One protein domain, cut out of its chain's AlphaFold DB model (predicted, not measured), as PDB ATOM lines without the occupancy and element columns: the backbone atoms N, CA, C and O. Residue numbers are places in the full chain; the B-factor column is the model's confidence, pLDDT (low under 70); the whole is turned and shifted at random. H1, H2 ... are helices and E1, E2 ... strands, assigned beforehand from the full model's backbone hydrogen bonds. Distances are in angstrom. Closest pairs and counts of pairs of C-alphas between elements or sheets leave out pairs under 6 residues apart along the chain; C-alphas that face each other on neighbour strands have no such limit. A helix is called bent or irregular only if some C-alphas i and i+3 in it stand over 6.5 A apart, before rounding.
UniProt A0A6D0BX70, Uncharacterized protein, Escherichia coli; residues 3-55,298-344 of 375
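AT A GLANCE: This is residues 3 to 55 and 298 to 344 of the 375 residues of an uncharacterized protein of Escherichia coli (UniProt A0A6D0BX70). Helix H4 runs through the middle of this small body, and the kinked helix H2 crosses it at a steep angle. The shorter helix H5 packs on residues 301 to 305 of H4, while H3 and the small two-stranded hairpin E1 E2 lie by its later residues and H1, one turn long, sits near its last ones. The printed part has 100 residues with five named helices and two named strands, in the order H1 H2 H3 E1 E2 H4 H5; the sheet E1 - E2 is antiparallel and the class is mostly helix. The whole is compact, with a radius of gyration of the C-alphas of 12.9 A and a rounded outline of 32 by 30 by 28 A.

IN THESE COORDINATES: H1 is residues 3 to 6, 5.0 A long, and begins with C-alpha 3 at (140.735, 144.471, 129.465). H2, residues 13 to 30, is 24.3 A long; it is irregular, with C-alphas 21 and 24 7.1 A apart, and has a kink of 49 degrees near residue 24. H3 is residues 35 to 42, 10.7 A long. E1, residues 43 to 45, is 6.7 A long, and E2, residues 51 to 53, is 6.9 A long. After the cut, H4, residues 298 to 314, is 24.2 A long and begins with C-alpha 298 at (123.327, 126.013, 132.093). H5, residues 322 to 329, is 10.6 A long and ends with C-alpha 329 at (126.286, 128.995, 141.467).

HOW THE PARTS SIT: H4 is the hub, touching four helices. It touches H2 at a steep tilt of 52 degrees, opposite ways, with the closest C-alphas, those of Leu 19 and Tyr 309, 5.9 A apart. With residues 301 to 305 alone it touches H5, at a steep tilt of 47 degrees, opposite ways; the closest C-alphas, those of Tyr 304 and Leu 329, are 6.0 A apart. H3 only just touches H4, with 3 pairs of C-alphas within 8 A, about perpendicular at 79 degrees; the closest are those of Met 42 and Tyr 307, 6.7 A. H1 also only just touches H4, with 3 such pairs, the closest Tyr 5 and Leu 313 at 5.6 A. H2 and H3 meet only through their link. E1 and E2 form a hairpin, with N 44 and O 52 at 2.8 A and N 52 and O 44 at 2.9 A. In H3, H4 and H5 every O i to N i+4 pair is within hydrogen-bond range, in H2 12 of 14 are, and H1 is too short for such a pair.

THE WHOLE: The two C-alphas farthest apart are those of Asp 48 and Asn 298, at 35.7 A. Residues 56 to 297 are not printed, and C-alphas 55 and 298 are 20.2 A apart across this cut. Of the links that are printed whole, none is long. Residues 330 to 344 hold no named element, though residues 335 to 336 pair with 340 to 341, antiparallel. The mean pLDDT of the printed part is 70.1; 47 residues are under 70, among them 3 to 9, 25 to 44 and 298 to 303.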
ATOM      1  N   GLU A   3     139.263 144.475 129.417       58.84
ATOM      2  CA  GLU A   3     140.735 144.471 129.465       58.84
ATOM      3  C   GLU A   3     141.323 145.576 130.352       58.84
ATOM      4  O   GLU A   3     142.251 145.327 131.115       58.84
ATOM      5  N   LYS A   4     140.723 146.776 130.361       61.28
ATOM      6  CA  LYS A   4     141.174 147.895 131.210       61.28
ATOM      7  C   LYS A   4     140.969 147.639 132.704       61.28
ATOM      8  O   LYS A   4     141.569 148.316 133.532       61.28
ATOM      9  N   TYR A   5     140.105 146.687 133.043       59.56
ATOM     10  CA  TYR A   5     139.818 146.278 134.409       59.56
ATOM     11  C   TYR A   5     140.535 144.980 134.784       59.56
ATOM     12  O   TYR A   5     140.491 144.619 135.955       59.56
ATOM     13  N   LEU A   6     141.179 144.257 133.859       63.03
ATOM     14  CA  LEU A   6     141.846 142.979 134.153       63.03
ATOM     15  C   LEU A   6     143.108 143.157 135.016       63.03
ATOM     16  O   LEU A   6     143.361 142.342 135.903       63.03
ATOM     17  N   GLU A   7     143.817 144.271 134.857       63.41
ATOM     18  CA  GLU A   7     145.055 144.570 135.582       63.41
ATOM     19  C   GLU A   7     144.846 145.697 136.602       63.41
ATOM     20  O   GLU A   7     145.331 146.816 136.450       63.41
ATOM     21  N   HIS A   8     144.074 145.424 137.659       69.12
ATOM     22  CA  HIS A   8     143.871 146.393 138.739       69.12
ATOM     23  C   HIS A   8     144.854 146.139 139.902       69.12
ATOM     24  O   HIS A   8     144.799 145.064 140.501       69.12
ATOM     25  N   PRO A   9     145.683 147.118 140.323       67.19
ATOM     26  CA  PRO A   9     146.774 146.900 141.289       67.19
ATOM     27  C   PRO A   9     146.302 146.497 142.693       67.19
ATOM     28  O   PRO A   9     147.048 145.897 143.458       67.19
ATOM     29  N   LYS A  10     145.050 146.809 143.045       70.00
ATOM     30  CA  LYS A  10     144.430 146.405 144.321       70.00
ATOM     31  C   LYS A  10     143.737 145.034 144.287       70.00
ATOM     32  O   LYS A  10     143.072 144.676 145.256       70.00
ATOM     33  N   ARG A  11     143.798 144.300 143.170       77.00
ATOM     34  CA  ARG A  11     143.096 143.019 143.023       77.00
ATOM     35  C   ARG A  11     143.861 141.903 143.725       77.00
ATOM     36  O   ARG A  11     145.042 141.696 143.483       77.00
ATOM     37  N   GLU A  12     143.154 141.141 144.551       74.88
ATOM     38  CA  GLU A  12     143.719 139.937 145.158       74.88
ATOM     39  C   GLU A  12     143.912 138.813 144.133       74.88
ATOM     40  O   GLU A  12     143.068 138.606 143.258       74.88
ATOM     41  N   GLN A  13     144.972 138.019 144.307       76.38
ATOM     42  CA  GLN A  13     145.314 136.906 143.413       76.38
ATOM     43  C   GLN A  13     144.144 135.935 143.199       76.38
ATOM     44  O   GLN A  13     143.810 135.597 142.070       76.38
ATOM     45  N   LYS A  14     143.431 135.576 144.271       78.06
ATOM     46  CA  LYS A  14     142.261 134.687 144.210       78.06
ATOM     47  C   LYS A  14     141.155 135.213 143.279       78.06
ATOM     48  O   LYS A  14     140.458 134.429 142.636       78.06
ATOM     49  N   ASN A  15     140.973 136.533 143.218       79.38
ATOM     50  CA  ASN A  15     139.999 137.164 142.331       79.38
ATOM     51  C   ASN A  15     140.489 137.160 140.879       79.38
ATOM     52  O   ASN A  15     139.684 136.945 139.976       79.38
ATOM     53  N   ALA A  16     141.794 137.346 140.657       78.06
ATOM     54  CA  ALA A  16     142.404 137.208 139.337       78.06
ATOM     55  C   ALA A  16     142.265 135.771 138.795       78.06
ATOM     56  O   ALA A  16     141.850 135.586 137.653       78.06
ATOM     57  N   ASP A  17     142.485 134.760 139.639       80.25
ATOM     58  CA  ASP A  17     142.331 133.348 139.267       80.25
ATOM     59  C   ASP A  17     140.873 133.008 138.898       80.25
ATOM     60  O   ASP A  17     140.610 132.256 137.958       80.25
ATOM     61  N   LEU A  18     139.897 133.581 139.616       78.62
ATOM     62  CA  LEU A  18     138.471 133.423 139.302       78.62
ATOM     63  C   LEU A  18     138.074 134.117 137.993       78.62
ATOM     64  O   LEU A  18     137.280 133.552 137.239       78.62
ATOM     65  N   LEU A  19     138.620 135.304 137.710       81.75
ATOM     66  CA  LEU A  19     138.409 135.989 136.433       81.75
ATOM     67  C   LEU A  19     138.943 135.144 135.276       81.75
ATOM     68  O   LEU A  19     138.190 134.848 134.353       81.75
ATOM     69  N   ALA A  20     140.185 134.661 135.377       81.00
ATOM     70  CA  ALA A  20     140.784 133.786 134.371       81.00
ATOM     71  C   ALA A  20     139.975 132.494 134.169       81.00
ATOM     72  O   ALA A  20     139.753 132.058 133.040       81.00
ATOM     73  N   LYS A  21     139.465 131.900 135.258       79.62
ATOM     74  CA  LYS A  21     138.624 130.697 135.205       79.62
ATOM     75  C   LYS A  21     137.313 130.916 134.445       79.62
ATOM     76  O   LYS A  21     136.870 130.004 133.750       79.62
ATOM     77  N   TYR A  22     136.670 132.070 134.613       78.06
ATOM     78  CA  TYR A  22     135.383 132.357 133.971       78.06
ATOM     79  C   TYR A  22     135.512 133.054 132.619       78.06
ATOM     80  O   TYR A  22     134.545 133.024 131.866       78.06
ATOM     81  N   GLN A  23     136.689 133.581 132.266       76.56
ATOM     82  CA  GLN A  23     136.947 134.281 131.004       76.56
ATOM     83  C   GLN A  23     136.414 133.518 129.787       76.56
ATOM     84  O   GLN A  23     135.638 134.065 129.021       76.56
ATOM     85  N   LYS A  24     136.703 132.215 129.677       72.06
ATOM     86  CA  LYS A  24     136.232 131.382 128.558       72.06
ATOM     87  C   LYS A  24     134.703 131.320 128.431       72.06
ATOM     88  O   LYS A  24     134.183 131.185 127.327       72.06
ATOM     89  N   ASP A  25     133.980 131.358 129.549       64.19
ATOM     90  CA  ASP A  25     132.512 131.383 129.537       64.19
ATOM     91  C   ASP A  25     131.990 132.779 129.137       64.19
ATOM     92  O   ASP A  25     130.945 132.881 128.498       64.19
ATOM     93  N   ILE A  26     132.734 133.841 129.462       69.12
ATOM     94  CA  ILE A  26     132.437 135.227 129.070       69.12
ATOM     95  C   ILE A  26     132.744 135.480 127.599       69.12
ATOM     96  O   ILE A  26     131.941 136.118 126.932       69.12
ATOM     97  N   ASP A  27     133.845 134.947 127.078       65.75
ATOM     98  CA  ASP A  27     134.217 135.067 125.666       65.75
ATOM     99  C   ASP A  27     133.136 134.446 124.770       65.75
ATOM    100  O   ASP A  27     132.759 134.996 123.744       65.75
ATOM    101  N   LYS A  28     132.528 133.341 125.214       62.06
ATOM    102  CA  LYS A  28     131.368 132.754 124.530       62.06
ATOM    103  C   LYS A  28     130.113 133.618 124.616       62.06
ATOM    104  O   LYS A  28     129.292 133.611 123.709       62.06
ATOM    105  N   LEU A  29     129.919 134.345 125.714       58.34
ATOM    106  CA  LEU A  29     128.818 135.302 125.821       58.34
ATOM    107  C   LEU A  29     129.071 136.573 125.013       58.34
ATOM    108  O   LEU A  29     128.105 137.196 124.577       58.34
ATOM    109  N   SER A  30     130.332 136.954 124.802       59.38
ATOM    110  CA  SER A  30     130.694 138.128 124.009       59.38
ATOM    111  C   SER A  30     130.495 137.913 122.504       59.38
ATOM    112  O   SER A  30     130.270 138.871 121.757       59.38
ATOM    113  N   GLU A  31     130.419 136.649 122.066       55.78
ATOM    114  CA  GLU A  31     129.884 136.273 120.749       55.78
ATOM    115  C   GLU A  31     128.429 136.749 120.572       55.78
ATOM    116  O   GLU A  31     128.013 137.061 119.457       55.78
ATOM    117  N   ILE A  32     127.666 136.887 121.663       49.19
ATOM    118  CA  ILE A  32     126.225 137.181 121.661       49.19
ATOM    119  C   ILE A  32     125.918 138.626 122.101       49.19
ATOM    120  O   ILE A  32     125.060 139.281 121.509       49.19
ATOM    121  N   PHE A  33     126.615 139.144 123.113       53.34
ATOM    122  CA  PHE A  33     126.430 140.491 123.666       53.34
ATOM    123  C   PHE A  33     127.730 141.292 123.607       53.34
ATOM    124  O   PHE A  33     128.804 140.764 123.865       53.34
ATOM    125  N   THR A  34     127.654 142.598 123.348       59.28
ATOM    126  CA  THR A  34     128.839 143.452 123.523       59.28
ATOM    127  C   THR A  34     129.201 143.574 125.008       59.28
ATOM    128  O   THR A  34     128.340 143.442 125.883       59.28
ATOM    129  N   GLU A  35     130.468 143.859 125.320       63.28
ATOM    130  CA  GLU A  35     130.899 144.083 126.710       63.28
ATOM    131  C   GLU A  35     130.114 145.223 127.385       63.28
ATOM    132  O   GLU A  35     129.746 145.115 128.556       63.28
ATOM    133  N   ASP A  36     129.792 146.279 126.631       61.94
ATOM    134  CA  ASP A  36     128.985 147.410 127.099       61.94
ATOM    135  C   ASP A  36     127.547 147.000 127.414       61.94
ATOM    136  O   ASP A  36     126.981 147.446 128.417       61.94
ATOM    137  N   ASP A  37     126.953 146.127 126.596       57.81
ATOM    138  CA  ASP A  37     125.628 145.578 126.870       57.81
ATOM    139  C   ASP A  37     125.649 144.748 128.157       57.81
ATOM    140  O   ASP A  37     124.836 144.999 129.046       57.81
ATOM    141  N   LEU A  38     126.608 143.830 128.319       63.78
ATOM    142  CA  LEU A  38     126.743 143.022 129.539       63.78
ATOM    143  C   LEU A  38     126.928 143.898 130.787       63.78
ATOM    144  O   LEU A  38     126.276 143.679 131.814       63.78
ATOM    145  N   LEU A  39     127.757 144.938 130.689       67.75
ATOM    146  CA  LEU A  39     128.003 145.882 131.770       67.75
ATOM    147  C   LEU A  39     126.738 146.671 132.136       67.75
ATOM    148  O   LEU A  39     126.387 146.765 133.314       67.75
ATOM    149  N   HIS A  40     126.025 147.226 131.156       62.84
ATOM    150  CA  HIS A  40     124.789 147.981 131.388       62.84
ATOM    151  C   HIS A  40     123.645 147.126 131.917       62.84
ATOM    152  O   HIS A  40     122.800 147.610 132.677       62.84
ATOM    153  N   LEU A  41     123.608 145.869 131.499       57.56
ATOM    154  CA  LEU A  41     122.571 144.948 131.894       57.56
ATOM    155  C   LEU A  41     122.754 144.451 133.342       57.56
ATOM    156  O   LEU A  41     121.766 144.268 134.052       57.56
ATOM    157  N   MET A  42     123.995 144.281 133.810       67.44
ATOM    158  CA  MET A  42     124.284 143.770 135.161       67.44
ATOM    159  C   MET A  42     124.593 144.859 136.195       67.44
ATOM    160  O   MET A  42     124.583 144.587 137.398       67.44
ATOM    161  N   THR A  43     124.825 146.100 135.757       66.81
ATOM    162  CA  THR A  43     125.200 147.219 136.636       66.81
ATOM    163  C   THR A  43     124.338 148.453 136.418       66.81
ATOM    164  O   THR A  43     123.746 148.666 135.359       66.81
ATOM    165  N   GLN A  44     124.219 149.279 137.447       69.44
ATOM    166  CA  GLN A  44     123.546 150.565 137.385       69.44
ATOM    167  C   GLN A  44     124.521 151.655 137.801       69.44
ATOM    168  O   GLN A  44     125.105 151.596 138.882       69.44
ATOM    169  N   GLU A  45     124.658 152.651 136.938       70.25
ATOM    170  CA  GLU A  45     125.370 153.881 137.244       70.25
ATOM    171  C   GLU A  45     124.513 154.741 138.175       70.25
ATOM    172  O   GLU A  45     123.309 154.920 137.966       70.25
ATOM    173  N   GLN A  46     125.125 155.182 139.261       69.69
ATOM    174  CA  GLN A  46     124.542 156.053 140.262       69.69
ATOM    175  C   GLN A  46     124.742 157.518 139.842       69.69
ATOM    176  O   GLN A  46     125.618 157.809 139.026       69.69
ATOM    177  N   PRO A  47     123.967 158.464 140.401       66.56
ATOM    178  CA  PRO A  47     124.115 159.889 140.088       66.56
ATOM    179  C   PRO A  47     125.518 160.459 140.347       66.56
ATOM    180  O   PRO A  47     125.883 161.469 139.755       66.56
ATOM    181  N   ASP A  48     126.301 159.817 141.216       71.12
ATOM    182  CA  ASP A  48     127.688 160.175 141.541       71.12
ATOM    183  C   ASP A  48     128.728 159.568 140.571       71.12
ATOM    184  O   ASP A  48     129.930 159.681 140.804       71.12
ATOM    185  N   GLY A  49     128.284 158.908 139.494       66.62
ATOM    186  CA  GLY A  49     129.140 158.241 138.508       66.62
ATOM    187  C   GLY A  49     129.682 156.881 138.961       66.62
ATOM    188  O   GLY A  49     130.370 156.202 138.197       66.62
ATOM    189  N   THR A  50     129.374 156.433 140.183       74.19
ATOM    190  CA  THR A  50     129.764 155.098 140.649       74.19
ATOM    191  C   THR A  50     128.846 154.030 140.060       74.19
ATOM    192  O   THR A  50     127.650 154.240 139.867       74.19
ATOM    193  N   ARG A  51     129.377 152.837 139.772       71.69
ATOM    194  CA  ARG A  51     128.551 151.692 139.360       71.69
ATOM    195  C   ARG A  51     128.241 150.807 140.556       71.69
ATOM    196  O   ARG A  51     129.110 150.546 141.381       71.69
ATOM    197  N   LYS A  52     127.009 150.307 140.623       74.06
ATOM    198  CA  LYS A  52     126.567 149.271 141.569       74.06
ATOM    199  C   LYS A  52     126.039 148.059 140.814       74.06
ATOM    200  O   LYS A  52     125.475 148.208 139.729       74.06
ATOM    201  N   MET A  53     126.194 146.866 141.389       72.94
ATOM    202  CA  MET A  53     125.542 145.667 140.853       72.94
ATOM    203  C   MET A  53     124.024 145.832 140.940       72.94
ATOM    204  O   MET A  53     123.499 146.265 141.968       72.94
ATOM    205  N   ARG A  54     123.307 145.496 139.864       66.75
ATOM    206  CA  ARG A  54     121.842 145.476 139.889       66.75
ATOM    207  C   ARG A  54     121.346 144.267 140.689       66.75
ATOM    208  O   ARG A  54     121.916 143.183 140.541       66.75
ATOM    209  N   PRO A  55     120.255 144.397 141.465       56.81
ATOM    210  CA  PRO A  55     119.576 143.239 142.026       56.81
ATOM    211  C   PRO A  55     118.996 142.353 140.917       56.81
ATOM    212  O   PRO A  55     118.442 142.848 139.935       56.81
ATOM    213  N   ASN A 298     122.099 125.514 132.699       59.25
ATOM    214  CA  ASN A 298     123.327 126.013 132.093       59.25
ATOM    215  C   ASN A 298     123.266 127.511 131.793       59.25
ATOM    216  O   ASN A 298     124.219 128.219 132.102       59.25
ATOM    217  N   ILE A 299     122.136 128.018 131.298       58.69
ATOM    218  CA  ILE A 299     121.908 129.457 131.110       58.69
ATOM    219  C   ILE A 299     121.991 130.186 132.456       58.69
ATOM    220  O   ILE A 299     122.709 131.176 132.575       58.69
ATOM    221  N   ASN A 300     121.334 129.667 133.497       61.91
ATOM    222  CA  ASN A 300     121.405 130.238 134.844       61.91
ATOM    223  C   ASN A 300     122.834 130.205 135.408       61.91
ATOM    224  O   ASN A 300     123.286 131.182 136.000       61.91
ATOM    225  N   GLN A 301     123.575 129.117 135.188       67.62
ATOM    226  CA  GLN A 301     124.987 129.006 135.569       67.62
ATOM    227  C   GLN A 301     125.851 130.045 134.853       67.62
ATOM    228  O   GLN A 301     126.664 130.708 135.492       67.62
ATOM    229  N   ILE A 302     125.670 130.205 133.543       67.62
ATOM    230  CA  ILE A 302     126.382 131.190 132.726       67.62
ATOM    231  C   ILE A 302     126.068 132.612 133.215       67.62
ATOM    232  O   ILE A 302     126.981 133.413 133.420       67.62
ATOM    233  N   LEU A 303     124.801 132.905 133.516       67.81
ATOM    234  CA  LEU A 303     124.375 134.170 134.110       67.81
ATOM    235  C   LEU A 303     125.044 134.432 135.460       67.81
ATOM    236  O   LEU A 303     125.657 135.481 135.648       67.81
ATOM    237  N   TYR A 304     124.984 133.479 136.391       73.06
ATOM    238  CA  TYR A 304     125.594 133.627 137.712       73.06
ATOM    239  C   TYR A 304     127.110 133.813 137.636       73.06
ATOM    240  O   TYR A 304     127.654 134.669 138.336       73.06
ATOM    241  N   LYS A 305     127.791 133.078 136.750       76.69
ATOM    242  CA  LYS A 305     129.222 133.271 136.476       76.69
ATOM    243  C   LYS A 305     129.513 134.670 135.943       76.69
ATOM    244  O   LYS A 305     130.474 135.287 136.388       76.69
ATOM    245  N   THR A 306     128.665 135.196 135.065       73.69
ATOM    246  CA  THR A 306     128.820 136.542 134.492       73.69
ATOM    247  C   THR A 306     128.619 137.637 135.533       73.69
ATOM    248  O   THR A 306     129.424 138.562 135.603       73.69
ATOM    249  N   TYR A 307     127.629 137.497 136.421       74.38
ATOM    250  CA  TYR A 307     127.450 138.403 137.561       74.38
ATOM    251  C   TYR A 307     128.681 138.430 138.471       74.38
ATOM    252  O   TYR A 307     129.118 139.504 138.882       74.38
ATOM    253  N   ILE A 308     129.255 137.259 138.767       77.38
ATOM    254  CA  ILE A 308     130.489 137.155 139.553       77.38
ATOM    255  C   ILE A 308     131.652 137.806 138.803       77.38
ATOM    256  O   ILE A 308     132.384 138.594 139.390       77.38
ATOM    257  N   TYR A 309     131.806 137.510 137.513       79.44
ATOM    258  CA  TYR A 309     132.881 138.037 136.680       79.44
ATOM    259  C   TYR A 309     132.852 139.572 136.623       79.44
ATOM    260  O   TYR A 309     133.841 140.220 136.957       79.44
ATOM    261  N   ILE A 310     131.698 140.172 136.323       76.38
ATOM    262  CA  ILE A 310     131.535 141.633 136.283       76.38
ATOM    263  C   ILE A 310     131.740 142.258 137.670       76.38
ATOM    264  O   ILE A 310     132.394 143.295 137.785       76.38
ATOM    265  N   ALA A 311     131.256 141.622 138.741       77.88
ATOM    266  CA  ALA A 311     131.492 142.107 140.099       77.88
ATOM    267  C   ALA A 311     132.988 142.093 140.471       77.88
ATOM    268  O   ALA A 311     133.478 143.060 141.050       77.88
ATOM    269  N   LEU A 312     133.736 141.052 140.096       79.75
ATOM    270  CA  LEU A 312     135.187 140.973 140.314       79.75
ATOM    271  C   LEU A 312     135.972 141.992 139.469       79.75
ATOM    272  O   LEU A 312     137.021 142.482 139.903       79.75
ATOM    273  N   LEU A 313     135.472 142.328 138.274       77.81
ATOM    274  CA  LEU A 313     136.069 143.360 137.427       77.81
ATOM    275  C   LEU A 313     135.924 144.758 138.035       77.81
ATOM    276  O   LEU A 313     136.904 145.499 138.092       77.81
ATOM    277  N   ILE A 314     134.724 145.106 138.501       76.38
ATOM    278  CA  ILE A 314     134.383 146.471 138.934       76.38
ATOM    279  C   ILE A 314     134.754 146.719 140.397       76.38
ATOM    280  O   ILE A 314     135.109 147.839 140.760       76.38
ATOM    281  N   PHE A 315     134.697 145.683 141.236       80.62
ATOM    282  CA  PHE A 315     134.962 145.778 142.668       80.62
ATOM    283  C   PHE A 315     136.188 144.933 143.035       80.62
ATOM    284  O   PHE A 315     136.047 143.835 143.578       80.62
ATOM    285  N   PRO A 316     137.412 145.430 142.773       74.56
ATOM    286  CA  PRO A 316     138.642 144.674 143.015       74.56
ATOM    287  C   PRO A 316     138.843 144.303 144.494       74.56
ATOM    288  O   PRO A 316     139.534 143.331 144.791       74.56
ATOM    289  N   GLU A 317     138.209 145.048 145.404       79.00
ATOM    290  CA  GLU A 317     138.256 144.851 146.856       79.00
ATOM    291  C   GLU A 317     137.212 143.837 147.372       79.00
ATOM    292  O   GLU A 317     137.192 143.522 148.562       79.00
ATOM    293  N   TRP A 318     136.334 143.313 146.509       83.31
ATOM    294  CA  TRP A 318     135.327 142.326 146.898       83.31
ATOM    295  C   TRP A 318     135.961 140.962 147.177       83.31
ATOM    296  O   TRP A 318     136.638 140.405 146.319       83.31
ATOM    297  N   LYS A 319     135.719 140.388 148.361       80.62
ATOM    298  CA  LYS A 319     136.353 139.131 148.804       80.62
ATOM    299  C   LYS A 319     135.323 138.051 149.141       80.62
ATOM    300  O   LYS A 319     135.162 137.699 150.312       80.62
ATOM    301  N   PRO A 320     134.597 137.513 148.147       82.38
ATOM    302  CA  PRO A 320     133.648 136.441 148.400       82.38
ATOM    303  C   PRO A 320     134.371 135.154 148.828       82.38
ATOM    304  O   PRO A 320     135.453 134.796 148.333       82.38
ATOM    305  N   THR A 321     133.771 134.403 149.751       82.62
ATOM    306  CA  THR A 321     134.296 133.082 150.114       82.62
ATOM    307  C   THR A 321     133.984 132.059 149.019       82.62
ATOM    308  O   THR A 321     132.994 132.167 148.296       82.62
ATOM    309  N   ALA A 322     134.821 131.021 148.899       79.75
ATOM    310  CA  ALA A 322     134.589 129.956 147.917       79.75
ATOM    311  C   ALA A 322     133.237 129.257 148.149       79.75
ATOM    312  O   ALA A 322     132.527 128.943 147.198       79.75
ATOM    313  N   LYS A 323     132.850 129.086 149.419       82.88
ATOM    314  CA  LYS A 323     131.566 128.505 149.817       82.88
ATOM    315  C   LYS A 323     130.381 129.355 149.356       82.88
ATOM    316  O   LYS A 323     129.405 128.799 148.867       82.88
ATOM    317  N   GLU A 324     130.459 130.679 149.481       81.19
ATOM    318  CA  GLU A 324     129.384 131.568 149.022       81.19
ATOM    319  C   GLU A 324     129.246 131.547 147.499       81.19
ATOM    320  O   GLU A 324     128.126 131.456 147.005       81.19
ATOM    321  N   ILE A 325     130.362 131.543 146.762       79.75
ATOM    322  CA  ILE A 325     130.347 131.410 145.298       79.75
ATOM    323  C   ILE A 325     129.719 130.077 144.876       79.75
ATOM    324  O   ILE A 325     128.853 130.066 144.009       79.75
ATOM    325  N   ILE A 326     130.126 128.958 145.484       78.12
ATOM    326  CA  ILE A 326     129.600 127.629 145.137       78.12
ATOM    327  C   ILE A 326     128.098 127.556 145.414       78.12
ATOM    328  O   ILE A 326     127.337 127.169 144.534       78.12
ATOM    329  N   LEU A 327     127.653 127.976 146.601       76.88
ATOM    330  CA  LEU A 327     126.231 127.957 146.946       76.88
ATOM    331  C   LEU A 327     125.402 128.856 146.025       76.88
ATOM    332  O   LEU A 327     124.269 128.509 145.696       76.88
ATOM    333  N   PHE A 328     125.961 129.994 145.615       75.12
ATOM    334  CA  PHE A 328     125.331 130.901 144.665       75.12
ATOM    335  C   PHE A 328     125.214 130.283 143.271       75.12
ATOM    336  O   PHE A 328     124.124 130.255 142.706       75.12
ATOM    337  N   LEU A 329     126.298 129.702 142.748       72.00
ATOM    338  CA  LEU A 329     126.286 128.995 141.467       72.00
ATOM    339  C   LEU A 329     125.314 127.811 141.491       72.00
ATOM    340  O   LEU A 329     124.570 127.612 140.541       72.00
ATOM    341  N   GLU A 330     125.253 127.043 142.578       70.06
ATOM    342  CA  GLU A 330     124.310 125.927 142.739       70.06
ATOM    343  C   GLU A 330     122.839 126.366 142.874       70.06
ATOM    344  O   GLU A 330     121.956 125.511 142.948       70.06
ATOM    345  N   GLY A 331     122.555 127.673 142.948       65.88
ATOM    346  CA  GLY A 331     121.216 128.217 143.191       65.88
ATOM    347  C   GLY A 331     120.693 127.980 144.616       65.88
ATOM    348  O   GLY A 331     119.553 128.327 144.923       65.88
ATOM    349  N   LYS A 332     121.518 127.405 145.503       72.88
ATOM    350  CA  LYS A 332     121.198 127.147 146.920       72.88
ATOM    351  C   LYS A 332     121.301 128.404 147.780       72.88
ATOM    352  O   LYS A 332     120.670 128.481 148.831       72.88
ATOM    353  N   SER A 333     122.083 129.388 147.339       68.00
ATOM    354  CA  SER A 333     122.099 130.736 147.893       68.00
ATOM    355  C   SER A 333     121.662 131.734 146.835       68.00
ATOM    356  O   SER A 333     122.104 131.693 145.694       68.00
ATOM    357  N   LYS A 334     120.817 132.675 147.248       68.12
ATOM    358  CA  LYS A 334     120.435 133.833 146.439       68.12
ATOM    359  C   LYS A 334     121.266 135.067 146.781       68.12
ATOM    360  O   LYS A 334     120.929 136.156 146.349       68.12
ATOM    361  N   THR A 335     122.310 134.926 147.589       69.25
ATOM    362  CA  THR A 335     123.152 136.041 148.021       69.25
ATOM    363  C   THR A 335     124.613 135.618 148.107       69.25
ATOM    364  O   THR A 335     124.934 134.497 148.511       69.25
ATOM    365  N   VAL A 336     125.506 136.538 147.752       73.25
ATOM    366  CA  VAL A 336     126.930 136.494 148.088       73.25
ATOM    367  C   VAL A 336     127.230 137.776 148.844       73.25
ATOM    368  O   VAL A 336     127.004 138.876 148.329       73.25
ATOM    369  N   LYS A 337     127.708 137.640 150.084       73.56
ATOM    370  CA  LYS A 337     127.934 138.787 150.963       73.56
ATOM    371  C   LYS A 337     128.824 139.833 150.291       73.56
ATOM    372  O   LYS A 337     129.754 139.523 149.542       73.56
ATOM    373  N   GLY A 338     128.515 141.090 150.576       66.31
ATOM    374  CA  GLY A 338     129.271 142.242 150.107       66.31
ATOM    375  C   GLY A 338     128.694 142.910 148.864       66.31
ATOM    376  O   GLY A 338     128.688 144.132 148.854       66.31
ATOM    377  N   LEU A 339     128.180 142.173 147.864       70.44
ATOM    378  CA  LEU A 339     127.818 142.790 146.569       70.44
ATOM    379  C   LEU A 339     126.677 142.133 145.771       70.44
ATOM    380  O   LEU A 339     126.052 142.835 144.978       70.44
ATOM    381  N   LEU A 340     126.381 140.838 145.941       71.56
ATOM    382  CA  LEU A 340     125.358 140.156 145.132       71.56
ATOM    383  C   LEU A 340     124.160 139.741 145.990       71.56
ATOM    384  O   LEU A 340     124.296 138.932 146.905       71.56
ATOM    385  N   ASP A 341     122.971 140.240 145.655       67.44
ATOM    386  CA  ASP A 341     121.710 139.847 146.288       67.44
ATOM    387  C   ASP A 341     120.591 139.686 145.244       67.44
ATOM    388  O   ASP A 341     120.207 140.637 144.557       67.44
ATOM    389  N   LEU A 342     120.063 138.463 145.117       58.44
ATOM    390  CA  LEU A 342     118.962 138.110 144.218       58.44
ATOM    391  C   LEU A 342     117.574 138.196 144.889       58.44
ATOM    392  O   LEU A 342     116.577 137.897 144.238       58.44
ATOM    393  N   LYS A 343     117.477 138.559 146.178       52.78
ATOM    394  CA  LYS A 343     116.214 138.679 146.938       52.78
ATOM    395  C   LYS A 343     115.697 140.113 147.099       52.78
ATOM    396  O   LYS A 343     114.640 140.285 147.702       52.78
ATOM    397  N   SER A 344     116.403 141.132 146.606       47.31
ATOM    398  CA  SER A 344     116.020 142.533 146.833       47.31
ATOM    399  C   SER A 344     114.574 142.833 146.405       47.31
ATOM    400  O   SER A 344     114.199 142.600 145.260       47.31
TER     401      SER A 344